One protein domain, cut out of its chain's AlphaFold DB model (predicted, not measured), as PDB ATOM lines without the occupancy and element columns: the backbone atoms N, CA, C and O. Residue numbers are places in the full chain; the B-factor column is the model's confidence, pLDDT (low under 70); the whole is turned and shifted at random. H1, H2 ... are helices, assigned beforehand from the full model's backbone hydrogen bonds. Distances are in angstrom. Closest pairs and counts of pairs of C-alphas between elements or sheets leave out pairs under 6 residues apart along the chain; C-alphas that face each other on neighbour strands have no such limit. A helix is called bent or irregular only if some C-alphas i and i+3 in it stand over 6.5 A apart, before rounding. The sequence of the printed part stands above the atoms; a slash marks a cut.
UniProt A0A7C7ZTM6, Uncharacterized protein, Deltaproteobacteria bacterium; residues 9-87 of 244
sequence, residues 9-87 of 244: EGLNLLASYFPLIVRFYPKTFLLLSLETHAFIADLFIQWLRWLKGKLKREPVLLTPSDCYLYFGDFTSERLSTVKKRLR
ATOM      1  N   GLU A   9     172.506  39.256 120.609       84.50
ATOM      2  CA  GLU A   9     172.000  38.111 121.368       84.50
ATOM      3  C   GLU A   9     170.511  37.841 121.087       84.50
ATOM      4  O   GLU A   9     170.134  36.705 120.813       84.50
ATOM      5  N   GLY A  10     169.664  38.876 121.093       83.69
ATOM      6  CA  GLY A  10     168.238  38.746 120.791       83.69
ATOM      7  C   GLY A  10     167.975  38.264 119.362       83.69
ATOM      8  O   GLY A  10     167.140  37.384 119.155       83.69
ATOM      9  N   LEU A  11     168.731  38.778 118.387       86.06
ATOM     10  CA  LEU A  11     168.676  38.312 116.998       86.06
ATOM     11  C   LEU A  11     169.105  36.845 116.877       86.06
ATOM     12  O   LEU A  11     168.447  36.073 116.181       86.06
ATOM     13  N   ASN A  12     170.157  36.442 117.594       88.31
ATOM     14  CA  ASN A  12     170.615  35.058 117.612       88.31
ATOM     15  C   ASN A  12     169.565  34.108 118.215       88.31
ATOM     16  O   ASN A  12     169.323  33.033 117.668       88.31
ATOM     17  N   LEU A  13     168.895  34.509 119.301       90.19
ATOM     18  CA  LEU A  13     167.817  33.725 119.917       90.19
ATOM     19  C   LEU A  13     166.615  33.563 118.980       90.19
ATOM     20  O   LEU A  13     166.077  32.462 118.859       90.19
ATOM     21  N   LEU A  14     166.211  34.640 118.299       89.56
ATOM     22  CA  LEU A  14     165.140  34.596 117.304       89.56
ATOM     23  C   LEU A  14     165.497  33.639 116.162       89.56
ATOM     24  O   LEU A  14     164.723  32.732 115.869       89.56
ATOM     25  N   ALA A  15     166.684  33.781 115.572       89.12
ATOM     26  CA  ALA A  15     167.131  32.914 114.484       89.12
ATOM     27  C   ALA A  15     167.218  31.435 114.905       89.12
ATOM     28  O   ALA A  15     166.851  30.553 114.134       89.12
ATOM     29  N   SER A  16     167.664  31.168 116.136       89.62
ATOM     30  CA  SER A  16     167.903  29.805 116.622       89.62
ATOM     31  C   SER A  16     166.626  29.062 117.015       89.62
ATOM     32  O   SER A  16     166.539  27.851 116.828       89.62
ATOM     33  N   TYR A  17     165.644  29.761 117.592       92.69
ATOM     34  CA  TYR A  17     164.562  29.100 118.327       92.69
ATOM     35  C   TYR A  17     163.151  29.517 117.907       92.69
ATOM     36  O   TYR A  17     162.206  28.776 118.180       92.69
ATOM     37  N   PHE A  18     162.974  30.653 117.227       92.75
ATOM     38  CA  PHE A  18     161.647  31.088 116.774       92.75
ATOM     39  C   PHE A  18     160.943  30.063 115.860       92.75
ATOM     40  O   PHE A  18     159.744  29.844 116.041       92.75
ATOM     41  N   PRO A  19     161.640  29.349 114.947       92.44
ATOM     42  CA  PRO A  19     160.997  28.316 114.136       92.44
ATOM     43  C   PRO A  19     160.334  27.199 114.953       92.44
ATOM     44  O   PRO A  19     159.350  26.625 114.495       92.44
ATOM     45  N   LEU A  20     160.828  26.901 116.164       90.19
ATOM     46  CA  LEU A  20     160.222  25.879 117.019       90.19
ATOM     47  C   LEU A  20     158.818  26.300 117.445       90.19
ATOM     48  O   LEU A  20     157.871  25.553 117.222       90.19
ATOM     49  N   ILE A  21     158.650  27.506 117.997       90.94
ATOM     50  CA  ILE A  21     157.326  27.909 118.486       90.94
ATOM     51  C   ILE A  21     156.311  28.028 117.348       90.94
ATOM     52  O   ILE A  21     155.169  27.613 117.503       90.94
ATOM     53  N   VAL A  22     156.740  28.504 116.176       90.56
ATOM     54  CA  VAL A  22     155.875  28.601 114.990       90.56
ATOM     55  C   VAL A  22     155.529  27.221 114.429       90.56
ATOM     56  O   VAL A  22     154.463  27.050 113.850       90.56
ATOM     57  N   ARG A  23     156.388  26.214 114.610       89.69
ATOM     58  CA  ARG A  23     156.080  24.838 114.210       89.69
ATOM     59  C   ARG A  23     155.095  24.164 115.166       89.69
ATOM     60  O   ARG A  23     154.215  23.449 114.702       89.69
ATOM     61  N   PHE A  24     155.261  24.364 116.473       90.75
ATOM     62  CA  PHE A  24     154.489  23.655 117.500       90.75
ATOM     63  C   PHE A  24     153.169  24.353 117.857       90.75
ATOM     64  O   PHE A  24     152.152  23.683 117.999       90.75
ATOM     65  N   TYR A  25     153.172  25.683 117.960       94.94
ATOM     66  CA  TYR A  25     152.028  26.485 118.410       94.94
ATOM     67  C   TYR A  25     151.792  27.743 117.555       94.94
ATOM     68  O   TYR A  25     151.667  28.845 118.101       94.94
ATOM     69  N   PRO A  26     151.754  27.645 116.212       95.12
ATOM     70  CA  PRO A  26     151.632  28.822 115.349       95.12
ATOM     71  C   PRO A  26     150.399  29.671 115.667       95.12
ATOM     72  O   PRO A  26     150.468  30.900 115.642       95.12
ATOM     73  N   LYS A  27     149.265  29.025 115.954       96.19
ATOM     74  CA  LYS A  27     147.972  29.707 116.071       96.19
ATOM     75  C   LYS A  27     147.807  30.298 117.451       96.19
ATOM     76  O   LYS A  27     147.467  31.472 117.569       96.19
ATOM     77  N   THR A  28     148.110  29.517 118.480       96.69
ATOM     78  CA  THR A  28     148.050  29.999 119.858       96.69
ATOM     79  C   THR A  28     149.045  31.130 120.079       96.69
ATOM     80  O   THR A  28     148.699  32.135 120.692       96.69
ATOM     81  N   PHE A  29     150.259  31.028 119.528       96.25
ATOM     82  CA  PHE A  29     151.256  32.090 119.652       96.25
ATOM     83  C   PHE A  29     150.816  33.385 118.954       96.25
ATOM     84  O   PHE A  29     150.962  34.473 119.515       96.25
ATOM     85  N   LEU A  30     150.211  33.276 117.765       94.88
ATOM     86  CA  LEU A  30     149.619  34.421 117.077       94.88
ATOM     87  C   LEU A  30     148.473  35.033 117.887       94.88
ATOM     88  O   LEU A  30     148.478  36.240 118.123       94.88
ATOM     89  N   LEU A  31     147.524  34.222 118.355       94.75
ATOM     90  CA  LEU A  31     146.414  34.691 119.183       94.75
ATOM     91  C   LEU A  31     146.918  35.402 120.435       94.75
ATOM     92  O   LEU A  31     146.462  36.497 120.742       94.75
ATOM     93  N   LEU A  32     147.920  34.841 121.106       94.56
ATOM     94  CA  LEU A  32     148.505  35.445 122.292       94.56
ATOM     95  C   LEU A  32     149.125  36.818 121.993       94.56
ATOM     96  O   LEU A  32     148.998  37.735 122.806       94.56
ATOM     97  N   SER A  33     149.741  36.997 120.819       93.88
ATOM     98  CA  SER A  33     150.237  38.311 120.382       93.88
ATOM     99  C   SER A  33     149.105  39.323 120.173       93.88
ATOM    100  O   SER A  33     149.239  40.483 120.564       93.88
ATOM    101  N   LEU A  34     147.958  38.876 119.647       92.56
ATOM    102  CA  LEU A  34     146.773  39.712 119.452       92.56
ATOM    103  C   LEU A  34     146.112  40.086 120.787       92.56
ATOM    104  O   LEU A  34     145.747  41.245 120.970       92.56
ATOM    105  N   GLU A  35     145.996  39.138 121.721       91.88
ATOM    106  CA  GLU A  35     145.409  39.348 123.055       91.88
ATOM    107  C   GLU A  35     146.241  40.293 123.925       91.88
ATOM    108  O   GLU A  35     145.719  41.157 124.630       91.88
ATOM    109  N   THR A  36     147.562  40.140 123.869       90.50
ATOM    110  CA  THR A  36     148.490  40.946 124.672       90.50
ATOM    111  C   THR A  36     148.904  42.247 123.986       90.50
ATOM    112  O   THR A  36     149.589  43.063 124.602       90.50
ATOM    113  N   HIS A  37     148.498  42.455 122.727       90.00
ATOM    114  CA  HIS A  37     148.985  43.527 121.852       90.00
ATOM    115  C   HIS A  37     150.524  43.607 121.790       90.00
ATOM    116  O   HIS A  37     151.096  44.689 121.641       90.00
ATOM    117  N   ALA A  38     151.199  42.467 121.938       90.81
ATOM    118  CA  ALA A  38     152.650  42.379 121.916       90.81
ATOM    119  C   ALA A  38     153.157  42.117 120.495       90.81
ATOM    120  O   ALA A  38     152.568  41.339 119.742       90.81
ATOM    121  N   PHE A  39     154.304  42.699 120.141       92.44
ATOM    122  CA  PHE A  39     155.015  42.276 118.939       92.44
ATOM    123  C   PHE A  39     155.466  40.818 119.085       92.44
ATOM    124  O   PHE A  39     155.945  40.405 120.141       92.44
ATOM    125  N   ILE A  40     155.352  40.045 118.005       92.12
ATOM    126  CA  ILE A  40     155.669  38.606 117.954       92.12
ATOM    127  C   ILE A  40     157.075  38.308 118.502       92.12
ATOM    128  O   ILE A  40     157.252  37.388 119.302       92.12
ATOM    129  N   ALA A  41     158.073  39.106 118.114       92.12
ATOM    130  CA  ALA A  41     159.446  38.943 118.582       92.12
ATOM    131  C   ALA A  41     159.587  39.227 120.090       92.12
ATOM    132  O   ALA A  41     160.242  38.463 120.800       92.12
ATOM    133  N   ASP A  42     158.910  40.253 120.613       92.19
ATOM    134  CA  ASP A  42     158.916  40.557 122.048       92.19
ATOM    135  C   ASP A  42     158.210  39.475 122.862       92.19
ATOM    136  O   ASP A  42     158.691  39.095 123.931       92.19
ATOM    137  N   LEU A  43     157.085  38.955 122.362       94.25
ATOM    138  CA  LEU A  43     156.376  37.841 122.986       94.25
ATOM    139  C   LEU A  43     157.266  36.593 123.045       94.25
ATOM    140  O   LEU A  43     157.296  35.899 124.060       94.25
ATOM    141  N   PHE A  44     158.044  36.344 121.992       95.31
ATOM    142  CA  PHE A  44     158.945  35.200 121.932       95.31
ATOM    143  C   PHE A  44     160.095  35.319 122.936       95.31
ATOM    144  O   PHE A  44     160.390  34.380 123.675       95.31
ATOM    145  N   ILE A  45     160.719  36.493 123.023       93.00
ATOM    146  CA  ILE A  45     161.773  36.746 124.013       93.00
ATOM    147  C   ILE A  45     161.211  36.664 125.440       93.00
ATOM    148  O   ILE A  45     161.873  36.140 126.340       93.00
ATOM    149  N   GLN A  46     159.980  37.130 125.664       93.50
ATOM    150  CA  GLN A  46     159.288  36.973 126.943       93.50
ATOM    151  C   GLN A  46     159.032  35.505 127.296       93.50
ATOM    152  O   GLN A  46     159.230  35.132 128.451       93.50
ATOM    153  N   TRP A  47     158.644  34.681 126.320       95.38
ATOM    154  CA  TRP A  47     158.525  33.232 126.476       95.38
ATOM    155  C   TRP A  47     159.859  32.602 126.895       95.38
ATOM    156  O   TRP A  47     159.917  31.922 127.918       95.38
ATOM    157  N   LEU A  48     160.955  32.899 126.191       94.19
ATOM    158  CA  LEU A  48     162.277  32.357 126.527       94.19
ATOM    159  C   LEU A  48     162.744  32.759 127.930       94.19
ATOM    160  O   LEU A  48     163.284  31.934 128.666       94.19
ATOM    161  N   ARG A  49     162.524  34.019 128.328       92.12
ATOM    162  CA  ARG A  49     162.865  34.502 129.677       92.12
ATOM    163  C   ARG A  49     162.017  33.837 130.753       92.12
ATOM    164  O   ARG A  49     162.546  33.476 131.801       92.12
ATOM    165  N   TRP A  50     160.722  33.669 130.495       95.00
ATOM    166  CA  TRP A  50     159.822  32.961 131.398       95.00
ATOM    167  C   TRP A  50     160.266  31.505 131.573       95.00
ATOM    168  O   TRP A  50     160.440  31.052 132.703       95.00
ATOM    169  N   LEU A  51     160.578  30.811 130.473       94.06
ATOM    170  CA  LEU A  51     161.042  29.425 130.492       94.06
ATOM    171  C   LEU A  51     162.372  29.287 131.240       94.06
ATOM    172  O   LEU A  51     162.534  28.393 132.070       94.06
ATOM    173  N   LYS A  52     163.310  30.212 131.001       92.44
ATOM    174  CA  LYS A  52     164.577  30.302 131.733       92.44
ATOM    175  C   LYS A  52     164.344  30.406 133.242       92.44
ATOM    176  O   LYS A  52     164.972  29.677 134.006       92.44
ATOM    177  N   GLY A  53     163.432  31.285 133.664       91.81
ATOM    178  CA  GLY A  53     163.060  31.454 135.069       91.81
ATOM    179  C   GLY A  53     162.402  30.207 135.664       91.81
ATOM    180  O   GLY A  53     162.760  29.798 136.768       91.81
ATOM    181  N   LYS A  54     161.500  29.564 134.912       92.69
ATOM    182  CA  LYS A  54     160.795  28.339 135.315       92.69
ATOM    183  C   LYS A  54     161.753  27.159 135.508       92.69
ATOM    184  O   LYS A  54     161.656  26.454 136.507       92.69
ATOM    185  N   LEU A  55     162.696  26.975 134.581       92.44
ATOM    186  CA  LEU A  55     163.649  25.858 134.575       92.44
ATOM    187  C   LEU A  55     164.955  26.136 135.329       92.44
ATOM    188  O   LEU A  55     165.751  25.218 135.510       92.44
ATOM    189  N   LYS A  56     165.201  27.385 135.747       89.88
ATOM    190  CA  LYS A  56     166.462  27.837 136.366       89.88
ATOM    191  C   LYS A  56     167.710  27.428 135.558       89.88
ATOM    192  O   LYS A  56     168.741  27.088 136.136       89.88
ATOM    193  N   ARG A  57     167.615  27.438 134.220       84.75
ATOM    194  CA  ARG A  57     168.683  26.990 133.308       84.75
ATOM    195  C   ARG A  57     169.537  28.157 132.801       84.75
ATOM    196  O   ARG A  57     169.004  29.171 132.359       84.75
ATOM    197  N   GLU A  58     170.853  27.951 132.779       81.81
ATOM    198  CA  GLU A  58     171.835  28.760 132.046       81.81
ATOM    199  C   GLU A  58     172.665  27.820 131.151       81.81
ATOM    200  O   GLU A  58     173.195  26.839 131.681       81.81
ATOM    201  N   PRO A  59     172.798  28.050 129.827       80.69
ATOM    202  CA  PRO A  59     172.268  29.158 129.018       80.69
ATOM    203  C   PRO A  59     170.791  28.987 128.591       80.69
ATOM    204  O   PRO A  59     170.179  27.933 128.791       80.69
ATOM    205  N   VAL A  60     170.216  30.020 127.955       82.25
ATOM    206  CA  VAL A  60     168.903  29.922 127.289       82.25
ATOM    207  C   VAL A  60     169.010  28.945 126.126       82.25
ATOM    208  O   VAL A  60     169.680  29.199 125.133       82.25
ATOM    209  N   LEU A  61     168.306  27.834 126.264       85.75
ATOM    210  CA  LEU A  61     168.105  26.828 125.233       85.75
ATOM    211  C   LEU A  61     166.587  26.645 125.101       85.75
ATOM    212  O   LEU A  61     165.856  26.884 126.067       85.75
ATOM    213  N   LEU A  62     166.096  26.261 123.931       88.00
ATOM    214  CA  LEU A  62     164.705  25.854 123.742       88.00
ATOM    215  C   LEU A  62     164.707  24.509 123.027       88.00
ATOM    216  O   LEU A  62     165.316  24.373 121.967       88.00
ATOM    217  N   THR A  63     164.040  23.521 123.613       87.69
ATOM    218  CA  THR A  63     163.844  22.205 122.997       87.69
ATOM    219  C   THR A  63     162.385  22.020 122.556       87.69
ATOM    220  O   THR A  63     161.494  22.705 123.069       87.69
ATOM    221  N   PRO A  64     162.098  21.082 121.635       86.62
ATOM    222  CA  PRO A  64     160.723  20.686 121.321       86.62
ATOM    223  C   PRO A  64     159.911  20.283 122.561       86.62
ATOM    224  O   PRO A  64     158.764  20.698 122.718       86.62
ATOM    225  N   SER A  65     160.528  19.531 123.478       87.56
ATOM    226  CA  SER A  65     159.896  19.107 124.730       87.56
ATOM    227  C   SER A  65     159.543  20.289 125.628       87.56
ATOM    228  O   SER A  65     158.466  20.291 126.216       87.56
ATOM    229  N   ASP A  66     160.403  21.310 125.692       90.94
ATOM    230  CA  ASP A  66     160.122  22.526 126.463       90.94
ATOM    231  C   ASP A  66     158.873  23.249 125.931       90.94
ATOM    232  O   ASP A  66     158.058  23.735 126.715       90.94
ATOM    233  N   CYS A  67     158.693  23.290 124.603       90.62
ATOM    234  CA  CYS A  67     157.495  23.866 123.990       90.62
ATOM    235  C   CYS A  67     156.248  23.095 124.431       90.62
ATOM    236  O   CYS A  67     155.319  23.691 124.963       90.62
ATOM    237  N   TYR A  68     156.249  21.769 124.263       89.69
ATOM    238  CA  TYR A  68     155.093  20.937 124.601       89.69
ATOM    239  C   TYR A  68     154.725  20.987 126.091       89.69
ATOM    240  O   TYR A  68     153.551  21.028 126.440       89.69
ATOM    241  N   LEU A  69     155.723  20.952 126.979       90.81
ATOM    242  CA  LEU A  69     155.482  20.848 128.418       90.81
ATOM    243  C   LEU A  69     155.062  22.170 129.054       90.81
ATOM    244  O   LEU A  69     154.280  22.150 129.999       90.81
ATOM    245  N   TYR A  70     155.588  23.301 128.579       94.94
ATOM    246  CA  TYR A  70     155.479  24.555 129.324       94.94
ATOM    247  C   TYR A  70     154.775  25.687 128.571       94.94
ATOM    248  O   TYR A  70     154.460  26.712 129.178       94.94
ATOM    249  N   PHE A  71     154.518  25.554 127.266       95.31
ATOM    250  CA  PHE A  71     153.902  26.649 126.514       95.31
ATOM    251  C   PHE A  71     152.433  26.880 126.900       95.31
ATOM    252  O   PHE A  71     151.982  28.028 126.940       95.31
ATOM    253  N   GLY A  72     151.700  25.819 127.255       94.44
ATOM    254  CA  GLY A  72     150.335  25.931 127.780       94.44
ATOM    255  C   GLY A  72     150.268  26.718 129.093       94.44
ATOM    256  O   GLY A  72     149.430  27.613 129.233       94.44
ATOM    257  N   ASP A  73     151.202  26.461 130.013       95.06
ATOM    258  CA  ASP A  73     151.331  27.199 131.276       95.06
ATOM    259  C   ASP A  73     151.619  28.679 131.023       95.06
ATOM    260  O   ASP A  73     150.923  29.552 131.541       95.06
ATOM    261  N   PHE A  74     152.606  28.975 130.173       96.00
ATOM    262  CA  PHE A  74     152.924  30.352 129.804       96.00
ATOM    263  C   PHE A  74     151.735  31.068 129.168       96.00
ATOM    264  O   PHE A  74     151.465  32.220 129.502       96.00
ATOM    265  N   THR A  75     151.011  30.394 128.275       95.25
ATOM    266  CA  THR A  75     149.814  30.949 127.637       95.25
ATOM    267  C   THR A  75     148.763  31.286 128.689       95.25
ATOM    268  O   THR A  75     148.272  32.411 128.723       95.25
ATOM    269  N   SER A  76     148.484  30.359 129.603       93.06
ATOM    270  CA  SER A  76     147.508  30.550 130.681       93.06
ATOM    271  C   SER A  76     147.895  31.704 131.608       93.06
ATOM    272  O   SER A  76     147.075  32.582 131.883       93.06
ATOM    273  N   GLU A  77     149.161  31.767 132.032       93.56
ATOM    274  CA  GLU A  77     149.669  32.872 132.847       93.56
ATOM    275  C   GLU A  77     149.524  34.209 132.112       93.56
ATOM    276  O   GLU A  77     149.048  35.188 132.686       93.56
ATOM    277  N   ARG A  78     149.863  34.269 130.820       92.31
ATOM    278  CA  ARG A  78     149.771  35.508 130.039       92.31
ATOM    279  C   ARG A  78     148.338  35.970 129.851       92.31
ATOM    280  O   ARG A  78     148.068  37.148 130.089       92.31
ATOM    281  N   LEU A  79     147.426  35.068 129.502       91.00
ATOM    282  CA  LEU A  79     146.006  35.387 129.359       91.00
ATOM    283  C   LEU A  79     145.412  35.895 130.681       91.00
ATOM    284  O   LEU A  79     144.645  36.852 130.662       91.00
ATOM    285  N   SER A  80     145.848  35.364 131.831       89.44
ATOM    286  CA  SER A  80     145.390  35.840 133.150       89.44
ATOM    287  C   SER A  80     145.752  37.305 133.450       89.44
ATOM    288  O   SER A  80     145.081  37.968 134.239       89.44
ATOM    289  N   THR A  81     146.797  37.837 132.806       86.50
ATOM    290  CA  THR A  81     147.238  39.234 132.980       86.50
ATOM    291  C   THR A  81     146.522  40.226 132.061       86.50
ATOM    292  O   THR A  81     146.634  41.442 132.251       86.50
ATOM    293  N   VAL A  82     145.771  39.737 131.070       86.00
ATOM    294  CA  VAL A  82     145.035  40.575 130.121       86.00
ATOM    295  C   VAL A  82     143.749  41.068 130.783       86.00
ATOM    296  O   VAL A  82     142.858  40.301 131.120       86.00
ATOM    297  N   LYS A  83     143.635  42.390 130.958       72.25
ATOM    298  CA  LYS A  83     142.449  43.035 131.560       72.25
ATOM    299  C   LYS A  83     141.281  43.228 130.580       72.25
ATOM    300  O   LYS A  83     140.223  43.703 130.983       72.25
ATOM    301  N   LYS A  84     141.498  42.959 129.291       75.62
ATOM    302  CA  LYS A  84     140.502  43.103 128.218       75.62
ATOM    303  C   LYS A  84     139.703  41.812 128.035       75.62
ATOM    304  O   LYS A  84     140.044  40.774 128.591       75.62
ATOM    305  N   ARG A  85     138.636  41.893 127.236       75.62
ATOM    306  CA  ARG A  85     137.852  40.730 126.822       75.62
ATOM    307  C   ARG A  85     138.725  39.833 125.943       75.62
ATOM    308  O   ARG A  85     139.042  40.212 124.822       75.62
ATOM    309  N   LEU A  86     139.105  38.684 126.493       86.50
ATOM    310  CA  LEU A  86     139.819  37.635 125.777       86.50
ATOM    311  C   LEU A  86     138.943  37.060 124.664       86.50
ATOM    312  O   LEU A  86     137.733  36.907 124.865       86.50
ATOM    313  N   ARG A  87     139.548  36.674 123.534       91.38
ATOM    314  CA  ARG A  87     138.915  35.756 122.575       91.38
ATOM    315  C   ARG A  87     138.552  34.451 123.296       91.38
ATOM    316  O   ARG A  87     139.459  33.728 123.712       91.38
TER     317      ARG A  87
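This is residues 9 to 87 of the 244 residues of an uncharacterized protein of Deltaproteobacteria bacterium (UniProt A0A7C7ZTM6). Four helices fold into a small crossed assembly: H1 and H2 make a V at the tight link between them, H4 runs over that V and alongside H2, and H3 crosses H1 and H4. The 79 printed residues hold four named helices, H1 to H4 in chain order, and no named strand; the class is all helix. The whole is compact, with a radius of gyration of the C-alphas of 12.1 A, and its outline is elongated, spanning 36 by 22 by 20 A.

Find C-alpha 9 at (172.000, 38.111, 121.368); from there H1 runs 23.0 A through residues 9 to 24. It is irregular, with C-alphas 16 and 19 7.5 A apart and a kink of 41 degrees near residue 17. H2 is residues 26 to 36, and H3, 22.4 A long, is residues 40 to 55. H4, residues 64 to 80, runs 24.6 A to C-alpha 80 at (145.390, 35.840, 133.150); it is irregular, with C-alphas 69 and 72 7.3 A apart and a kink of 44 degrees near residue 71.

Look first at H1: its closest C-alphas to H3, Phe 18 and Phe 44, are 7.1 A apart, and the two touch, about perpendicular at 89 degrees. H2 and H4 touch at a shallow tilt of 26 degrees, the same way, closest at the C-alphas of Leu 32 and Thr 75, 7.1 A. Every O i to N i+4 pair is within hydrogen-bond range in H2 and H3, but 9 of 12 in H1 and 11 of 13 in H4.

The C-alphas farthest apart, Glu 58 and Arg 85, are 36.4 A apart. The printed part has no cut and no long link, and no printed residue is under pLDDT 70.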